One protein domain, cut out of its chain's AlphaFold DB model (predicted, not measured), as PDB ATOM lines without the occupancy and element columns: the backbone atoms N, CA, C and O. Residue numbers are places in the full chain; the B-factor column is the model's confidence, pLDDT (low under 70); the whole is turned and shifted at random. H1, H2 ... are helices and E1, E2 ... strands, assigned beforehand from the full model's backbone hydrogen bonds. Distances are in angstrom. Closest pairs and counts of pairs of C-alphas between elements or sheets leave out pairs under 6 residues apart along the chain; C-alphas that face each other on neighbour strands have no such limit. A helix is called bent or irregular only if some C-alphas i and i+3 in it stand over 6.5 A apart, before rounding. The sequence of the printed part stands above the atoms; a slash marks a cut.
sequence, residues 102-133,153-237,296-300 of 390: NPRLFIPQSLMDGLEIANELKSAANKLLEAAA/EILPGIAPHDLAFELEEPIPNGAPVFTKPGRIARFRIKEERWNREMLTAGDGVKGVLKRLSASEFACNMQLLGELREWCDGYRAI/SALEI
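This is residues 102 to 133, 153 to 237 and 296 to 300 of the 390 residues of the protein "Rha-1 protein" of Symbiodinium microadriaticum (UniProt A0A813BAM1). A twisted wall of four antiparallel strands has helix H1 and the long helix arm H3b packed on one face, crossing each other steeply. H3b makes the longest axis and runs beyond the sheet, where the shorter arm H3a folds back beside its first part. The 122 printed residues hold E1, H1, E2, H2, E3, H3 and E4 in that order, a mixed class; the sheet's order is E2, E3, E1, E4. The whole is compact, with a radius of gyration of the C-alphas of 15.5 A and spans of 48 by 35 by 21 A.

E1, residues 103 to 108, begins at C-alpha 103 (198.228, 211.993, 204.109) and is 16.2 A long. H1, residues 114 to 133, is 27.7 A long. E2 is residues 163 to 168, H2 176 to 179 and E3 182 to 189, 22.8 A. H3, residues 191 to 237, was assigned as one helix by its hydrogen bonds but is bent, with C-alphas 200 and 203 9.3 A apart; its arms are H3a, 191 to 200, and H3b, 203 to 237, 51.8 A. H3b is irregular, C-alphas 203 and 206 being 8.2 A apart. E4, residues 298 to 300, ends at C-alpha 300 (202.247, 213.219, 199.929).

N 105 and O 185 of E1 and E3 are 3.0 A apart, N 104 and O 300 of E1 and E4 2.9 A, and N 164 and O 188 of E2 and E3 2.7 A, each within hydrogen-bond range. H1 is on the sheet, over E2 and E3, at a height of 9.5 A. H1 and H3b touch, closest at the C-alphas of Ala 125 and Leu 227, 6.5 A, at a steep tilt of 63 degrees, opposite ways. H3a and H3b touch at the C-alphas of Met 198 and Val 205, their closest, 5.9 A. H2 only grazes the sheet with residues 177 to 178. Every O i to N i+4 pair is within range in H3a, 13 of 16 in H1 and 28 of 31 in H3b; H2 is too short for one.

The C-alphas of Asp 203 and Ile 237, the farthest apart, are 51.8 A apart. Residues 134 to 152 and 238 to 295 are not printed, with gaps of 6.9 A and 12.6 A between C-alphas. Of the links printed whole, none is long. Residues 173 to 178 are under 70 in pLDDT.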
ATOM      1  N   ASN A 102     199.881 214.292 207.588       79.00
ATOM      2  CA  ASN A 102     198.497 214.315 207.148       79.00
ATOM      3  C   ASN A 102     198.517 213.847 205.693       79.00
ATOM      4  O   ASN A 102     199.000 214.621 204.852       79.00
ATOM      5  N   PRO A 103     198.140 212.584 205.430       86.25
ATOM      6  CA  PRO A 103     198.228 211.993 204.109       86.25
ATOM      7  C   PRO A 103     197.285 212.729 203.165       86.25
ATOM      8  O   PRO A 103     196.151 213.065 203.503       86.25
ATOM      9  N   ARG A 104     197.798 213.022 201.981       91.69
ATOM     10  CA  ARG A 104     197.083 213.674 200.890       91.69
ATOM     11  C   ARG A 104     197.481 212.985 199.598       91.69
ATOM     12  O   ARG A 104     198.599 212.487 199.494       91.69
ATOM     13  N   LEU A 105     196.605 213.005 198.604       93.38
ATOM     14  CA  LEU A 105     196.894 212.423 197.299       93.38
ATOM     15  C   LEU A 105     197.132 213.542 196.286       93.38
ATOM     16  O   LEU A 105     196.232 214.317 195.979       93.38
ATOM     17  N   PHE A 106     198.353 213.660 195.779       93.56
ATOM     18  CA  PHE A 106     198.663 214.543 194.665       93.56
ATOM     19  C   PHE A 106     198.282 213.871 193.349       93.56
ATOM     20  O   PHE A 106     198.716 212.757 193.060       93.56
ATOM     21  N   ILE A 107     197.494 214.576 192.547       94.50
ATOM     22  CA  ILE A 107     196.970 214.124 191.263       94.50
ATOM     23  C   ILE A 107     197.568 215.031 190.186       94.50
ATOM     24  O   ILE A 107     197.178 216.200 190.089       94.50
ATOM     25  N   PRO A 108     198.537 214.533 189.402       93.31
ATOM     26  CA  PRO A 108     199.147 215.301 188.323       93.31
ATOM     27  C   PRO A 108     198.123 215.686 187.252       93.31
ATOM     28  O   PRO A 108     197.251 214.891 186.906       93.31
ATOM     29  N   GLN A 109     198.273 216.869 186.652       93.00
ATOM     30  CA  GLN A 109     197.411 217.298 185.542       93.00
ATOM     31  C   GLN A 109     197.580 216.414 184.291       93.00
ATOM     32  O   GLN A 109     196.657 216.279 183.491       93.00
ATOM     33  N   SER A 110     198.749 215.783 184.122       90.44
ATOM     34  CA  SER A 110     198.977 214.789 183.064       90.44
ATOM     35  C   SER A 110     198.099 213.546 183.241       90.44
ATOM     36  O   SER A 110     197.695 212.939 182.248       90.44
ATOM     37  N   LEU A 111     197.759 213.197 184.489       91.56
ATOM     38  CA  LEU A 111     196.869 212.087 184.811       91.56
ATOM     39  C   LEU A 111     195.407 212.454 184.587       91.56
ATOM     40  O   LEU A 111     194.734 211.764 183.825       91.56
ATOM     41  N   MET A 112     194.931 213.535 185.206       91.62
ATOM     42  CA  MET A 112     193.548 213.988 185.052       91.62
ATOM     43  C   MET A 112     193.479 215.489 184.800       91.62
ATOM     44  O   MET A 112     194.064 216.283 185.542       91.62
ATOM     45  N   ASP A 113     192.726 215.876 183.776       91.56
ATOM     46  CA  ASP A 113     192.407 217.279 183.538       91.56
ATOM     47  C   ASP A 113     191.276 217.776 184.463       91.56
ATOM     48  O   ASP A 113     190.682 217.025 185.240       91.56
ATOM     49  N   GLY A 114     190.964 219.074 184.409       86.88
ATOM     50  CA  GLY A 114     189.931 219.658 185.268       86.88
ATOM     51  C   GLY A 114     188.525 219.073 185.058       86.88
ATOM     52  O   GLY A 114     187.744 219.032 186.010       86.88
ATOM     53  N   LEU A 115     188.201 218.607 183.846       89.62
ATOM     54  CA  LEU A 115     186.894 218.032 183.512       89.62
ATOM     55  C   LEU A 115     186.797 216.574 183.974       89.62
ATOM     56  O   LEU A 115     185.800 216.194 184.586       89.62
ATOM     57  N   GLU A 116     187.838 215.778 183.738       91.69
ATOM     58  CA  GLU A 116     187.968 214.401 184.224       91.69
ATOM     59  C   GLU A 116     187.926 214.373 185.760       91.69
ATOM     60  O   GLU A 116     187.223 213.560 186.359       91.69
ATOM     61  N   ILE A 117     188.590 215.327 186.421       88.31
ATOM     62  CA  ILE A 117     188.519 215.488 187.877       88.31
ATOM     63  C   ILE A 117     187.080 215.756 188.342       88.31
ATOM     64  O   ILE A 117     186.616 215.158 189.316       88.31
ATOM     65  N   ALA A 118     186.369 216.667 187.672       85.94
ATOM     66  CA  ALA A 118     185.015 217.042 188.062       85.94
ATOM     67  C   ALA A 118     184.006 215.897 187.876       85.94
ATOM     68  O   ALA A 118     183.124 215.735 188.719       85.94
ATOM     69  N   ASN A 119     184.153 215.114 186.806       92.12
ATOM     70  CA  ASN A 119     183.175 214.105 186.408       92.12
ATOM     71  C   ASN A 119     183.497 212.704 186.940       92.12
ATOM     72  O   ASN A 119     182.599 211.996 187.390       92.12
ATOM     73  N   GLU A 120     184.763 212.293 186.894       95.19
ATOM     74  CA  GLU A 120     185.162 210.907 187.149       95.19
ATOM     75  C   GLU A 120     185.765 210.757 188.544       95.19
ATOM     76  O   GLU A 120     185.259 209.964 189.337       95.19
ATOM     77  N   LEU A 121     186.767 211.571 188.898       95.44
ATOM     78  CA  LEU A 121     187.445 211.454 190.195       95.44
ATOM     79  C   LEU A 121     186.504 211.736 191.370       95.44
ATOM     80  O   LEU A 121     186.456 210.963 192.322       95.44
ATOM     81  N   LYS A 122     185.734 212.833 191.313       95.25
ATOM     82  CA  LYS A 122     184.755 213.154 192.365       95.25
ATOM     83  C   LYS A 122     183.692 212.065 192.501       95.25
ATOM     84  O   LYS A 122     183.310 211.725 193.616       95.25
ATOM     85  N   SER A 123     183.228 211.510 191.379       96.19
ATOM     86  CA  SER A 123     182.265 210.406 191.395       96.19
ATOM     87  C   SER A 123     182.870 209.155 192.028       96.19
ATOM     88  O   SER A 123     182.224 208.539 192.869       96.19
ATOM     89  N   ALA A 124     184.115 208.811 191.688       96.75
ATOM     90  CA  ALA A 124     184.829 207.690 192.286       96.75
ATOM     91  C   ALA A 124     185.021 207.875 193.796       96.75
ATOM     92  O   ALA A 124     184.663 206.991 194.563       96.75
ATOM     93  N   ALA A 125     185.484 209.048 194.237       96.75
ATOM     94  CA  ALA A 125     185.652 209.349 195.656       96.75
ATOM     95  C   ALA A 125     184.330 209.269 196.441       96.75
ATOM     96  O   ALA A 125     184.310 208.756 197.556       96.75
ATOM     97  N   ASN A 126     183.216 209.723 195.859       95.62
ATOM     98  CA  ASN A 126     181.899 209.591 196.484       95.62
ATOM     99  C   ASN A 126     181.438 208.131 196.555       95.62
ATOM    100  O   ASN A 126     180.924 207.715 197.587       95.62
ATOM    101  N   LYS A 127     181.682 207.333 195.508       95.81
ATOM    102  CA  LYS A 127     181.396 205.891 195.528       95.81
ATOM    103  C   LYS A 127     182.210 205.153 196.585       95.81
ATOM    104  O   LYS A 127     181.688 204.225 197.180       95.81
ATOM    105  N   LEU A 128     183.451 205.570 196.847       94.88
ATOM    106  CA  LEU A 128     184.245 205.019 197.952       94.88
ATOM    107  C   LEU A 128     183.618 205.350 199.312       94.88
ATOM    108  O   LEU A 128     183.550 204.489 200.179       94.88
ATOM    109  N   LEU A 129     183.098 206.570 199.496       94.12
ATOM    110  CA  LEU A 129     182.368 206.928 200.718       94.12
ATOM    111  C   LEU A 129     181.073 206.117 200.880       94.12
ATOM    112  O   LEU A 129     180.735 205.727 201.994       94.12
ATOM    113  N   GLU A 130     180.359 205.860 199.784       92.25
ATOM    114  CA  GLU A 130     179.166 205.006 199.767       92.25
ATOM    115  C   GLU A 130     179.524 203.542 200.068       92.25
ATOM    116  O   GLU A 130     178.927 202.943 200.954       92.25
ATOM    117  N   ALA A 131     180.556 202.987 199.427       90.69
ATOM    118  CA  ALA A 131     181.014 201.615 199.654       90.69
ATOM    119  C   ALA A 131     181.522 201.397 201.088       90.69
ATOM    120  O   ALA A 131     181.180 200.403 201.726       90.69
ATOM    121  N   ALA A 132     182.244 202.370 201.650       86.88
ATOM    122  CA  ALA A 132     182.658 202.343 203.052       86.88
ATOM    123  C   ALA A 132     181.461 202.375 204.026       86.88
ATOM    124  O   ALA A 132     181.591 201.974 205.183       86.88
ATOM    125  N   ALA A 133     180.284 202.830 203.579       83.81
ATOM    126  CA  ALA A 133     179.039 202.690 204.330       83.81
ATOM    127  C   ALA A 133     178.487 201.252 204.288       83.81
ATOM    128  O   ALA A 133     177.802 200.829 205.222       83.81
ATOM    129  N   GLU A 153     179.471 203.372 210.671       73.69
ATOM    130  CA  GLU A 153     180.523 204.365 210.875       73.69
ATOM    131  C   GLU A 153     181.828 203.871 210.231       73.69
ATOM    132  O   GLU A 153     182.206 202.718 210.429       73.69
ATOM    133  N   ILE A 154     182.517 204.732 209.471       77.75
ATOM    134  CA  ILE A 154     183.824 204.418 208.844       77.75
ATOM    135  C   ILE A 154     184.891 204.270 209.934       77.75
ATOM    136  O   ILE A 154     185.744 203.387 209.915       77.75
ATOM    137  N   LEU A 155     184.805 205.153 210.924       82.56
ATOM    138  CA  LEU A 155     185.543 205.109 212.174       82.56
ATOM    139  C   LEU A 155     184.563 205.367 213.312       82.56
ATOM    140  O   LEU A 155     183.594 206.090 213.085       82.56
ATOM    141  N   PRO A 156     184.838 204.894 214.540       79.06
ATOM    142  CA  PRO A 156     183.968 205.146 215.684       79.06
ATOM    143  C   PRO A 156     183.592 206.635 215.814       79.06
ATOM    144  O   PRO A 156     184.456 207.493 216.012       79.06
ATOM    145  N   GLY A 157     182.301 206.938 215.689       83.75
ATOM    146  CA  GLY A 157     181.702 208.270 215.753       83.75
ATOM    147  C   GLY A 157     181.682 209.084 214.452       83.75
ATOM    148  O   GLY A 157     181.227 210.231 214.492       83.75
ATOM    149  N   ILE A 158     182.168 208.550 213.322       88.94
ATOM    150  CA  ILE A 158     182.184 209.235 212.018       88.94
ATOM    151  C   ILE A 158     181.378 208.446 210.998       88.94
ATOM    152  O   ILE A 158     181.797 207.389 210.516       88.94
ATOM    153  N   ALA A 159     180.248 209.012 210.598       90.19
ATOM    154  CA  ALA A 159     179.469 208.453 209.514       90.19
ATOM    155  C   ALA A 159     180.022 208.891 208.140       90.19
ATOM    156  O   ALA A 159     180.551 209.996 208.015       90.19
ATOM    157  N   PRO A 160     179.830 208.097 207.074       90.00
ATOM    158  CA  PRO A 160     180.248 208.464 205.718       90.00
ATOM    159  C   PRO A 160     179.731 209.825 205.242       90.00
ATOM    160  O   PRO A 160     180.456 210.600 204.625       90.00
ATOM    161  N   HIS A 161     178.488 210.165 205.595       92.38
ATOM    162  CA  HIS A 161     177.875 211.447 205.237       92.38
ATOM    163  C   HIS A 161     178.452 212.647 205.999       92.38
ATOM    164  O   HIS A 161     178.191 213.780 205.589       92.38
ATOM    165  N   ASP A 162     179.219 212.417 207.069       94.69
ATOM    166  CA  ASP A 162     179.970 213.456 207.776       94.69
ATOM    167  C   ASP A 162     181.293 213.785 207.063       94.69
ATOM    168  O   ASP A 162     181.944 214.757 207.435       94.69
ATOM    169  N   LEU A 163     181.693 213.020 206.038       95.75
ATOM    170  CA  LEU A 163     182.879 213.289 205.228       95.75
ATOM    171  C   LEU A 163     182.522 213.988 203.909       95.75
ATOM    172  O   LEU A 163     181.448 213.804 203.337       95.75
ATOM    173  N   ALA A 164     183.454 214.793 203.415       96.56
ATOM    174  CA  ALA A 164     183.431 215.417 202.105       96.56
ATOM    175  C   ALA A 164     184.772 215.201 201.402       96.56
ATOM    176  O   ALA A 164     185.841 215.312 202.008       96.56
ATOM    177  N   PHE A 165     184.707 214.908 200.108       96.94
ATOM    178  CA  PHE A 165     185.881 214.877 199.251       96.94
ATOM    179  C   PHE A 165     186.238 216.298 198.800       96.94
ATOM    180  O   PHE A 165     185.414 217.004 198.215       96.94
ATOM    181  N   GLU A 166     187.476 216.711 199.055       96.12
ATOM    182  CA  GLU A 166     187.991 218.032 198.711       96.12
ATOM    183  C   GLU A 166     189.183 217.940 197.763       96.12
ATOM    184  O   GLU A 166     190.048 217.068 197.882       96.12
ATOM    185  N   LEU A 167     189.251 218.913 196.855       95.44
ATOM    186  CA  LEU A 167     190.367 219.124 195.946       95.44
ATOM    187  C   LEU A 167     190.928 220.523 196.168       95.44
ATOM    188  O   LEU A 167     190.218 221.512 196.003       95.44
ATOM    189  N   GLU A 168     192.203 220.594 196.521       93.38
ATOM    190  CA  GLU A 168     192.943 221.838 196.696       93.38
ATOM    191  C   GLU A 168     193.905 222.061 195.528       93.38
ATOM    192  O   GLU A 168     194.416 221.117 194.914       93.38
ATOM    193  N   GLU A 169     194.203 223.326 195.251       90.62
ATOM    194  CA  GLU A 169     195.344 223.672 194.411       90.62
ATOM    195  C   GLU A 169     196.639 223.515 195.228       90.62
ATOM    196  O   GLU A 169     196.672 223.886 196.407       90.62
ATOM    197  N   PRO A 170     197.712 222.948 194.651       86.00
ATOM    198  CA  PRO A 170     198.990 222.870 195.336       86.00
ATOM    199  C   PRO A 170     199.526 224.282 195.576       86.00
ATOM    200  O   PRO A 170     199.707 225.056 194.641       86.00
ATOM    201  N   ILE A 171     199.800 224.614 196.837       79.88
ATOM    202  CA  ILE A 171     200.422 225.894 197.181       79.88
ATOM    203  C   ILE A 171     201.915 225.784 196.832       79.88
ATOM    204  O   ILE A 171     202.587 224.897 197.374       79.88
ATOM    205  N   PRO A 172     202.461 226.648 195.955       72.31
ATOM    206  CA  PRO A 172     203.850 226.576 195.512       72.31
ATOM    207  C   PRO A 172     204.809 227.025 196.626       72.31
ATOM    208  O   PRO A 172     205.367 228.113 196.607       72.31
ATOM    209  N   ASN A 173     205.030 226.158 197.613       65.88
ATOM    210  CA  ASN A 173     205.900 226.411 198.769       65.88
ATOM    211  C   ASN A 173     207.330 225.876 198.558       65.88
ATOM    212  O   ASN A 173     207.987 225.448 199.506       65.88
ATOM    213  N   GLY A 174     207.797 225.809 197.307       63.66
ATOM    214  CA  GLY A 174     209.122 225.276 196.960       63.66
ATOM    215  C   GLY A 174     209.279 223.755 197.110       63.66
ATOM    216  O   GLY A 174     210.388 223.242 196.961       63.66
ATOM    217  N   ALA A 175     208.202 223.011 197.392       66.94
ATOM    218  CA  ALA A 175     208.258 221.552 197.412       66.94
ATOM    219  C   ALA A 175     208.369 221.005 195.973       66.94
ATOM    220  O   ALA A 175     207.620 221.443 195.097       66.94
ATOM    221  N   PRO A 176     209.256 220.027 195.714       65.62
ATOM    222  CA  PRO A 176     209.545 219.555 194.360       65.62
ATOM    223  C   PRO A 176     208.320 218.954 193.662       65.62
ATOM    224  O   PRO A 176     208.176 219.110 192.454       65.62
ATOM    225  N   VAL A 177     207.399 218.332 194.406       66.94
ATOM    226  CA  VAL A 177     206.170 217.753 193.834       66.94
ATOM    227  C   VAL A 177     205.246 218.838 193.267       66.94
ATOM    228  O   VAL A 177     204.594 218.618 192.253       66.94
ATOM    229  N   PHE A 178     205.254 220.041 193.848       69.81
ATOM    230  CA  PHE A 178     204.427 221.167 193.401       69.81
ATOM    231  C   PHE A 178     205.035 221.956 192.237       69.81
ATOM    232  O   PHE A 178     204.468 222.958 191.817       69.81
ATOM    233  N   THR A 179     206.180 221.519 191.699       75.75
ATOM    234  CA  THR A 179     206.713 222.080 190.445       75.75
ATOM    235  C   THR A 179     205.915 221.617 189.229       75.75
ATOM    236  O   THR A 179     205.920 222.286 188.199       75.75
ATOM    237  N   LYS A 180     205.209 220.486 189.348       82.38
ATOM    238  CA  LYS A 180     204.294 219.991 188.324       82.38
ATOM    239  C   LYS A 180     202.879 220.506 188.596       82.38
ATOM    240  O   LYS A 180     202.456 220.517 189.756       82.38
ATOM    241  N   PRO A 181     202.118 220.883 187.556       88.88
ATOM    242  CA  PRO A 181     200.724 221.245 187.738       88.88
ATOM    243  C   PRO A 181     199.911 220.013 188.155       88.88
ATOM    244  O   PRO A 181     200.116 218.901 187.659       88.88
ATOM    245  N   GLY A 182     198.982 220.209 189.082       91.25
ATOM    246  CA  GLY A 182     198.152 219.137 189.616       91.25
ATOM    247  C   GLY A 182     197.161 219.636 190.656       91.25
ATOM    248  O   GLY A 182     196.987 220.841 190.851       91.25
ATOM    249  N   ARG A 183     196.504 218.694 191.327       94.00
ATOM    250  CA  ARG A 183     195.557 218.931 192.422       94.00
ATOM    251  C   ARG A 183     195.917 218.069 193.624       94.00
ATOM    252  O   ARG A 183     196.544 217.026 193.482       94.00
ATOM    253  N   ILE A 184     195.522 218.509 194.809       93.56
ATOM    254  CA  ILE A 184     195.681 217.755 196.050       93.56
ATOM    255  C   ILE A 184     194.300 217.286 196.495       93.56
ATOM    256  O   ILE A 184     193.452 218.100 196.840       93.56
ATOM    257  N   ALA A 185     194.087 215.980 196.501       95.69
ATOM    258  CA  ALA A 185     192.877 215.331 196.972       95.69
ATOM    259  C   ALA A 185     192.994 214.925 198.450       95.69
ATOM    260  O   ALA A 185     194.054 214.477 198.906       95.69
ATOM    261  N   ARG A 186     191.893 215.075 199.191       95.69
ATOM    262  CA  ARG A 186     191.735 214.584 200.569       95.69
ATOM    263  C   ARG A 186     190.262 214.397 200.935       95.69
ATOM    264  O   ARG A 186     189.390 215.043 200.360       95.69
ATOM    265  N   PHE A 187     190.006 213.597 201.960       96.56
ATOM    266  CA  PHE A 187     188.721 213.524 202.642       96.56
ATOM    267  C   PHE A 187     188.762 214.383 203.909       96.56
ATOM    268  O   PHE A 187     189.711 214.316 204.696       96.56
ATOM    269  N   ARG A 188     187.742 215.213 204.106       95.94
ATOM    270  CA  ARG A 188     187.583 216.080 205.277       95.94
ATOM    271  C   ARG A 188     186.278 215.812 205.984       95.94
ATOM    272  O   ARG A 188     185.297 215.471 205.337       95.94
ATOM    273  N   ILE A 189     186.248 216.019 207.295       95.69
ATOM    274  CA  ILE A 189     184.975 216.072 208.006       95.69
ATOM    275  C   ILE A 189     184.289 217.383 207.608       95.69
ATOM    276  O   ILE A 189     184.915 218.445 207.602       95.69
ATOM    277  N   LYS A 190     183.004 217.313 207.256       96.44
ATOM    278  CA  LYS A 190     182.195 218.467 206.863       96.44
ATOM    279  C   LYS A 190     182.173 219.522 207.959       96.44
ATOM    280  O   LYS A 190     182.093 219.209 209.151       96.44
ATOM    281  N   GLU A 191     182.160 220.782 207.538       95.25
ATOM    282  CA  GLU A 191     182.136 221.931 208.444       95.25
ATOM    283  C   GLU A 191     180.919 221.897 209.383       95.25
ATOM    284  O   GLU A 191     181.027 222.227 210.561       95.25
ATOM    285  N   GLU A 192     179.772 221.393 208.918       95.69
ATOM    286  CA  GLU A 192     178.564 221.257 209.744       95.69
ATOM    287  C   GLU A 192     178.779 220.323 210.942       95.69
ATOM    288  O   GLU A 192     178.302 220.600 212.049       95.69
ATOM    289  N   ARG A 193     179.508 219.216 210.743       94.44
ATOM    290  CA  ARG A 193     179.829 218.276 211.821       94.44
ATOM    291  C   ARG A 193     180.861 218.873 212.768       94.44
ATOM    292  O   ARG A 193     180.688 218.770 213.982       94.44
ATOM    293  N   TRP A 194     181.880 219.536 212.220       93.00
ATOM    294  CA  TRP A 194     182.856 220.302 212.995       93.00
ATOM    295  C   TRP A 194     182.171 221.315 213.914       93.00
ATOM    296  O   TRP A 194     182.383 221.286 215.124       93.00
ATOM    297  N   ASN A 195     181.288 222.148 213.369       94.06
ATOM    298  CA  ASN A 195     180.577 223.178 214.121       94.06
ATOM    299  C   ASN A 195     179.691 222.575 215.219       94.06
ATOM    300  O   ASN A 195     179.689 223.064 216.347       94.06
ATOM    301  N   ARG A 196     178.998 221.463 214.938       94.38
ATOM    302  CA  ARG A 196     178.177 220.751 215.932       94.38
ATOM    303  C   ARG A 196     179.004 220.220 217.108       94.38
ATOM    304  O   ARG A 196     178.620 220.381 218.267       94.38
ATOM    305  N   GLU A 197     180.139 219.592 216.825       92.69
ATOM    306  CA  GLU A 197     181.050 219.061 217.848       92.69
ATOM    307  C   GLU A 197     181.712 220.185 218.655       92.69
ATOM    308  O   GLU A 197     181.858 220.071 219.869       92.69
ATOM    309  N   MET A 198     182.060 221.302 218.014       91.75
ATOM    310  CA  MET A 198     182.634 222.458 218.709       91.75
ATOM    311  C   MET A 198     181.627 223.142 219.633       91.75
ATOM    312  O   MET A 198     181.980 223.487 220.758       91.75
ATOM    313  N   LEU A 199     180.368 223.285 219.207       93.50
ATOM    314  CA  LEU A 199     179.300 223.856 220.035       93.50
ATOM    315  C   LEU A 199     178.985 222.989 221.262       93.50
ATOM    316  O   LEU A 199     178.703 223.514 222.335       93.50
ATOM    317  N   THR A 200     179.057 221.664 221.122       93.38
ATOM    318  CA  THR A 200     178.796 220.725 222.229       93.38
ATOM    319  C   THR A 200     179.981 220.570 223.185       93.38
ATOM    320  O   THR A 200     179.793 220.139 224.321       93.38
ATOM    321  N   ALA A 201     181.192 220.944 222.763       90.31
ATOM    322  CA  ALA A 201     182.410 220.780 223.550       90.31
ATOM    323  C   ALA A 201     182.494 221.689 224.788       90.31
ATOM    324  O   ALA A 201     183.216 221.349 225.729       90.31
ATOM    325  N   GLY A 202     181.823 222.850 224.781       90.56
ATOM    326  CA  GLY A 202     182.009 223.883 225.807       90.56
ATOM    327  C   GLY A 202     183.490 224.259 225.949       90.56
ATOM    328  O   GLY A 202     184.160 224.516 224.955       90.56
ATOM    329  N   ASP A 203     184.043 224.190 227.162       84.31
ATOM    330  CA  ASP A 203     185.467 224.474 227.428       84.31
ATOM    331  C   ASP A 203     186.443 223.428 226.829       84.31
ATOM    332  O   ASP A 203     187.660 223.625 226.786       84.31
ATOM    333  N   GLY A 204     185.925 222.302 226.326       89.88
ATOM    334  CA  GLY A 204     186.686 221.170 225.792       89.88
ATOM    335  C   GLY A 204     187.157 221.288 224.335       89.88
ATOM    336  O   GLY A 204     187.650 220.295 223.789       89.88
ATOM    337  N   VAL A 205     187.042 222.458 223.689       90.12
ATOM    338  CA  VAL A 205     187.320 222.678 222.245       90.12
ATOM    339  C   VAL A 205     188.644 222.063 221.779       90.12
ATOM    340  O   VAL A 205     188.703 221.395 220.747       90.12
ATOM    341  N   LYS A 206     189.729 222.228 222.552       89.94
ATOM    342  CA  LYS A 206     191.059 221.699 222.187       89.94
ATOM    343  C   LYS A 206     191.080 220.170 222.081       89.94
ATOM    344  O   LYS A 206     191.780 219.625 221.226       89.94
ATOM    345  N   GLY A 207     190.331 219.480 222.944       90.12
ATOM    346  CA  GLY A 207     190.211 218.023 222.922       90.12
ATOM    347  C   GLY A 207     189.446 217.542 221.692       90.12
ATOM    348  O   GLY A 207     189.899 216.627 221.004       90.12
ATOM    349  N   VAL A 208     188.341 218.219 221.369       89.94
ATOM    350  CA  VAL A 208     187.522 217.932 220.183       89.94
ATOM    351  C   VAL A 208     188.300 218.180 218.893       89.94
ATOM    352  O   VAL A 208     188.346 217.296 218.043       89.94
ATOM    353  N   LEU A 209     189.016 219.303 218.791       89.25
ATOM    354  CA  LEU A 209     189.897 219.622 217.661       89.25
ATOM    355  C   LEU A 209     190.911 218.501 217.395       89.25
ATOM    356  O   LEU A 209     191.099 218.073 216.255       89.25
ATOM    357  N   LYS A 210     191.563 218.009 218.457       87.50
ATOM    358  CA  LYS A 210     192.551 216.926 218.367       87.50
ATOM    359  C   LYS A 210     191.903 215.609 217.937       87.50
ATOM    360  O   LYS A 210     192.486 214.911 217.111       87.50
ATOM    361  N   ARG A 211     190.718 215.289 218.470       89.38
ATOM    362  CA  ARG A 211     189.954 214.087 218.110       89.38
ATOM    363  C   ARG A 211     189.537 214.120 216.642       89.38
ATOM    364  O   ARG A 211     189.895 213.201 215.922       89.38
ATOM    365  N   LEU A 212     188.885 215.192 216.186       90.56
ATOM    366  CA  LEU A 212     188.447 215.343 214.792       90.56
ATOM    367  C   LEU A 212     189.625 215.323 213.811       90.56
ATOM    368  O   LEU A 212     189.552 214.663 212.782       90.56
ATOM    369  N   SER A 213     190.750 215.952 214.159       88.75
ATOM    370  CA  SER A 213     191.961 215.889 213.325       88.75
ATOM    371  C   SER A 213     192.543 214.470 213.234       88.75
ATOM    372  O   SER A 213     193.027 214.067 212.180       88.75
ATOM    373  N   ALA A 214     192.533 213.708 214.335       86.06
ATOM    374  CA  ALA A 214     193.005 212.320 214.349       86.06
ATOM    375  C   ALA A 214     192.066 211.392 213.562       86.06
ATOM    376  O   ALA A 214     192.515 210.505 212.845       86.06
ATOM    377  N   SER A 215     190.771 211.653 213.668       89.50
ATOM    378  CA  SER A 215     189.702 211.044 212.892       89.50
ATOM    379  C   SER A 215     189.863 211.284 211.383       89.50
ATOM    380  O   SER A 215     189.899 210.325 210.622       89.50
ATOM    381  N   GLU A 216     190.067 212.532 210.943       90.88
ATOM    382  CA  GLU A 216     190.364 212.855 209.535       90.88
ATOM    383  C   GLU A 216     191.623 212.149 209.033       90.88
ATOM    384  O   GLU A 216     191.653 211.639 207.913       90.88
ATOM    385  N   PHE A 217     192.671 212.115 209.857       88.81
ATOM    386  CA  PHE A 217     193.906 211.412 209.531       88.81
ATOM    387  C   PHE A 217     193.653 209.920 209.287       88.81
ATOM    388  O   PHE A 217     194.091 209.383 208.271       88.81
ATOM    389  N   ALA A 218     192.931 209.261 210.193       87.19
ATOM    390  CA  ALA A 218     192.631 207.840 210.087       87.19
ATOM    391  C   ALA A 218     191.727 207.526 208.881       87.19
ATOM    392  O   ALA A 218     192.022 206.576 208.157       87.19
ATOM    393  N   CYS A 219     190.718 208.359 208.589       91.00
ATOM    394  CA  CYS A 219     189.897 208.207 207.380       91.00
ATOM    395  C   CYS A 219     190.748 208.319 206.112       91.00
ATOM    396  O   CYS A 219     190.625 207.499 205.209       91.00
ATOM    397  N   ASN A 220     191.635 209.317 206.038       92.19
ATOM    398  CA  ASN A 220     192.491 209.500 204.866       92.19
ATOM    399  C   ASN A 220     193.500 208.359 204.689       92.19
ATOM    400  O   ASN A 220     193.785 207.990 203.557       92.19
ATOM    401  N   MET A 221     194.017 207.776 205.776       87.88
ATOM    402  CA  MET A 221     194.891 206.598 205.698       87.88
ATOM    403  C   MET A 221     194.199 205.378 205.076       87.88
ATOM    404  O   MET A 221     194.880 204.563 204.462       87.88
ATOM    405  N   GLN A 222     192.880 205.245 205.237       88.44
ATOM    406  CA  GLN A 222     192.092 204.167 204.632       88.44
ATOM    407  C   GLN A 222     191.677 204.535 203.199       88.44
ATOM    408  O   GLN A 222     192.099 203.900 202.238       88.44
ATOM    409  N   LEU A 223     190.932 205.633 203.043       93.25
ATOM    410  CA  LEU A 223     190.256 205.978 201.789       93.25
ATOM    411  C   LEU A 223     191.198 206.475 200.681       93.25
ATOM    412  O   LEU A 223     190.901 206.302 199.499       93.25
ATOM    413  N   LEU A 224     192.324 207.122 201.014       93.38
ATOM    414  CA  LEU A 224     193.247 207.604 199.975       93.38
ATOM    415  C   LEU A 224     194.019 206.471 199.302       93.38
ATOM    416  O   LEU A 224     194.397 206.638 198.145       93.38
ATOM    417  N   GLY A 225     194.230 205.344 199.989       90.88
ATOM    418  CA  GLY A 225     194.837 204.156 199.390       90.88
ATOM    419  C   GLY A 225     193.961 203.609 198.264       90.88
ATOM    420  O   GLY A 225     194.415 203.486 197.129       90.88
ATOM    421  N   GLU A 226     192.675 203.412 198.543       93.69
ATOM    422  CA  GLU A 226     191.693 202.953 197.551       93.69
ATOM    423  C   GLU A 226     191.532 203.949 196.393       93.69
ATOM    424  O   GLU A 226     191.519 203.572 195.219       93.69
ATOM    425  N   LEU A 227     191.485 205.254 196.692       95.88
ATOM    426  CA  LEU A 227     191.413 206.283 195.653       95.88
ATOM    427  C   LEU A 227     192.674 206.316 194.776       95.88
ATOM    428  O   LEU A 227     192.592 206.613 193.582       95.88
ATOM    429  N   ARG A 228     193.845 206.018 195.346       94.94
ATOM    430  CA  ARG A 228     195.096 205.909 194.595       94.94
ATOM    431  C   ARG A 228     195.082 204.695 193.672       94.94
ATOM    432  O   ARG A 228     195.440 204.844 192.507       94.94
ATOM    433  N   GLU A 229     194.639 203.536 194.150       94.19
ATOM    434  CA  GLU A 229     194.487 202.342 193.309       94.19
ATOM    435  C   GLU A 229     193.519 202.600 192.150       94.19
ATOM    436  O   GLU A 229     193.806 202.254 191.001       94.19
ATOM    437  N   TRP A 230     192.418 203.306 192.421       96.62
ATOM    438  CA  TRP A 230     191.507 203.763 191.375       96.62
ATOM    439  C   TRP A 230     192.209 204.679 190.360       96.62
ATOM    440  O   TRP A 230     192.059 204.483 189.152       96.62
ATOM    441  N   CYS A 231     193.016 205.644 190.821       96.19
ATOM    442  CA  CYS A 231     193.806 206.524 189.953       96.19
ATOM    443  C   CYS A 231     194.803 205.748 189.075       96.19
ATOM    444  O   CYS A 231     194.975 206.086 187.903       96.19
ATOM    445  N   ASP A 232     195.451 204.711 189.606       93.69
ATOM    446  CA  ASP A 232     196.378 203.869 188.841       93.69
ATOM    447  C   ASP A 232     195.627 203.015 187.797       93.69
ATOM    448  O   ASP A 232     196.065 202.904 186.647       93.69
ATOM    449  N   GLY A 233     194.439 202.501 188.136       94.12
ATOM    450  CA  GLY A 233     193.544 201.861 187.167       94.12
ATOM    451  C   GLY A 233     193.103 202.822 186.057       94.12
ATOM    452  O   GLY A 233     193.136 202.486 184.869       94.12
ATOM    453  N   TYR A 234     192.765 204.058 186.426       94.88
ATOM    454  CA  TYR A 234     192.424 205.114 185.479       94.88
ATOM    455  C   TYR A 234     193.593 205.460 184.548       94.88
ATOM    456  O   TYR A 234     193.412 205.566 183.331       94.88
ATOM    457  N   ARG A 235     194.810 205.567 185.098       92.81
ATOM    458  CA  ARG A 235     196.046 205.793 184.339       92.81
ATOM    459  C   ARG A 235     196.220 204.750 183.241       92.81
ATOM    460  O   ARG A 235     196.481 205.119 182.096       92.81
ATOM    461  N   ALA A 236     196.029 203.471 183.563       90.00
ATOM    462  CA  ALA A 236     196.140 202.379 182.597       90.00
ATOM    463  C   ALA A 236     195.098 202.493 181.468       90.00
ATOM    464  O   ALA A 236     195.426 202.333 180.289       90.00
ATOM    465  N   ILE A 237     193.850 202.842 181.805       92.25
ATOM    466  CA  ILE A 237     192.785 203.068 180.815       92.25
ATOM    467  C   ILE A 237     193.135 204.250 179.903       92.25
ATOM    468  O   ILE A 237     192.990 204.158 178.680       92.25
ATOM    469  N   SER A 296     201.923 209.094 187.663       88.50
ATOM    470  CA  SER A 296     201.059 208.443 188.668       88.50
ATOM    471  C   SER A 296     200.611 209.422 189.751       88.50
ATOM    472  O   SER A 296     201.311 210.389 190.057       88.50
ATOM    473  N   ALA A 297     199.473 209.126 190.381       91.31
ATOM    474  CA  ALA A 297     199.069 209.797 191.609       91.31
ATOM    475  C   ALA A 297     200.043 209.454 192.748       91.31
ATOM    476  O   ALA A 297     200.526 208.324 192.854       91.31
ATOM    477  N   LEU A 298     200.357 210.439 193.590       89.19
ATOM    478  CA  LEU A 298     201.392 210.323 194.616       89.19
ATOM    479  C   LEU A 298     200.819 210.642 195.989       89.19
ATOM    480  O   LEU A 298     200.274 211.723 196.201       89.19
ATOM    481  N   GLU A 299     200.997 209.742 196.949       86.50
ATOM    482  CA  GLU A 299     200.758 210.078 198.349       86.50
ATOM    483  C   GLU A 299     201.831 211.056 198.830       86.50
ATOM    484  O   GLU A 299     203.032 210.845 198.651       86.50
ATOM    485  N   ILE A 300     201.388 212.159 199.419       85.19
ATOM    486  CA  ILE A 300     202.247 213.219 199.929       85.19
ATOM    487  C   ILE A 300     201.817 213.606 201.342       85.19
ATOM    488  O   ILE A 300     200.649 213.543 201.721       85.19
TER     489      ILE A 300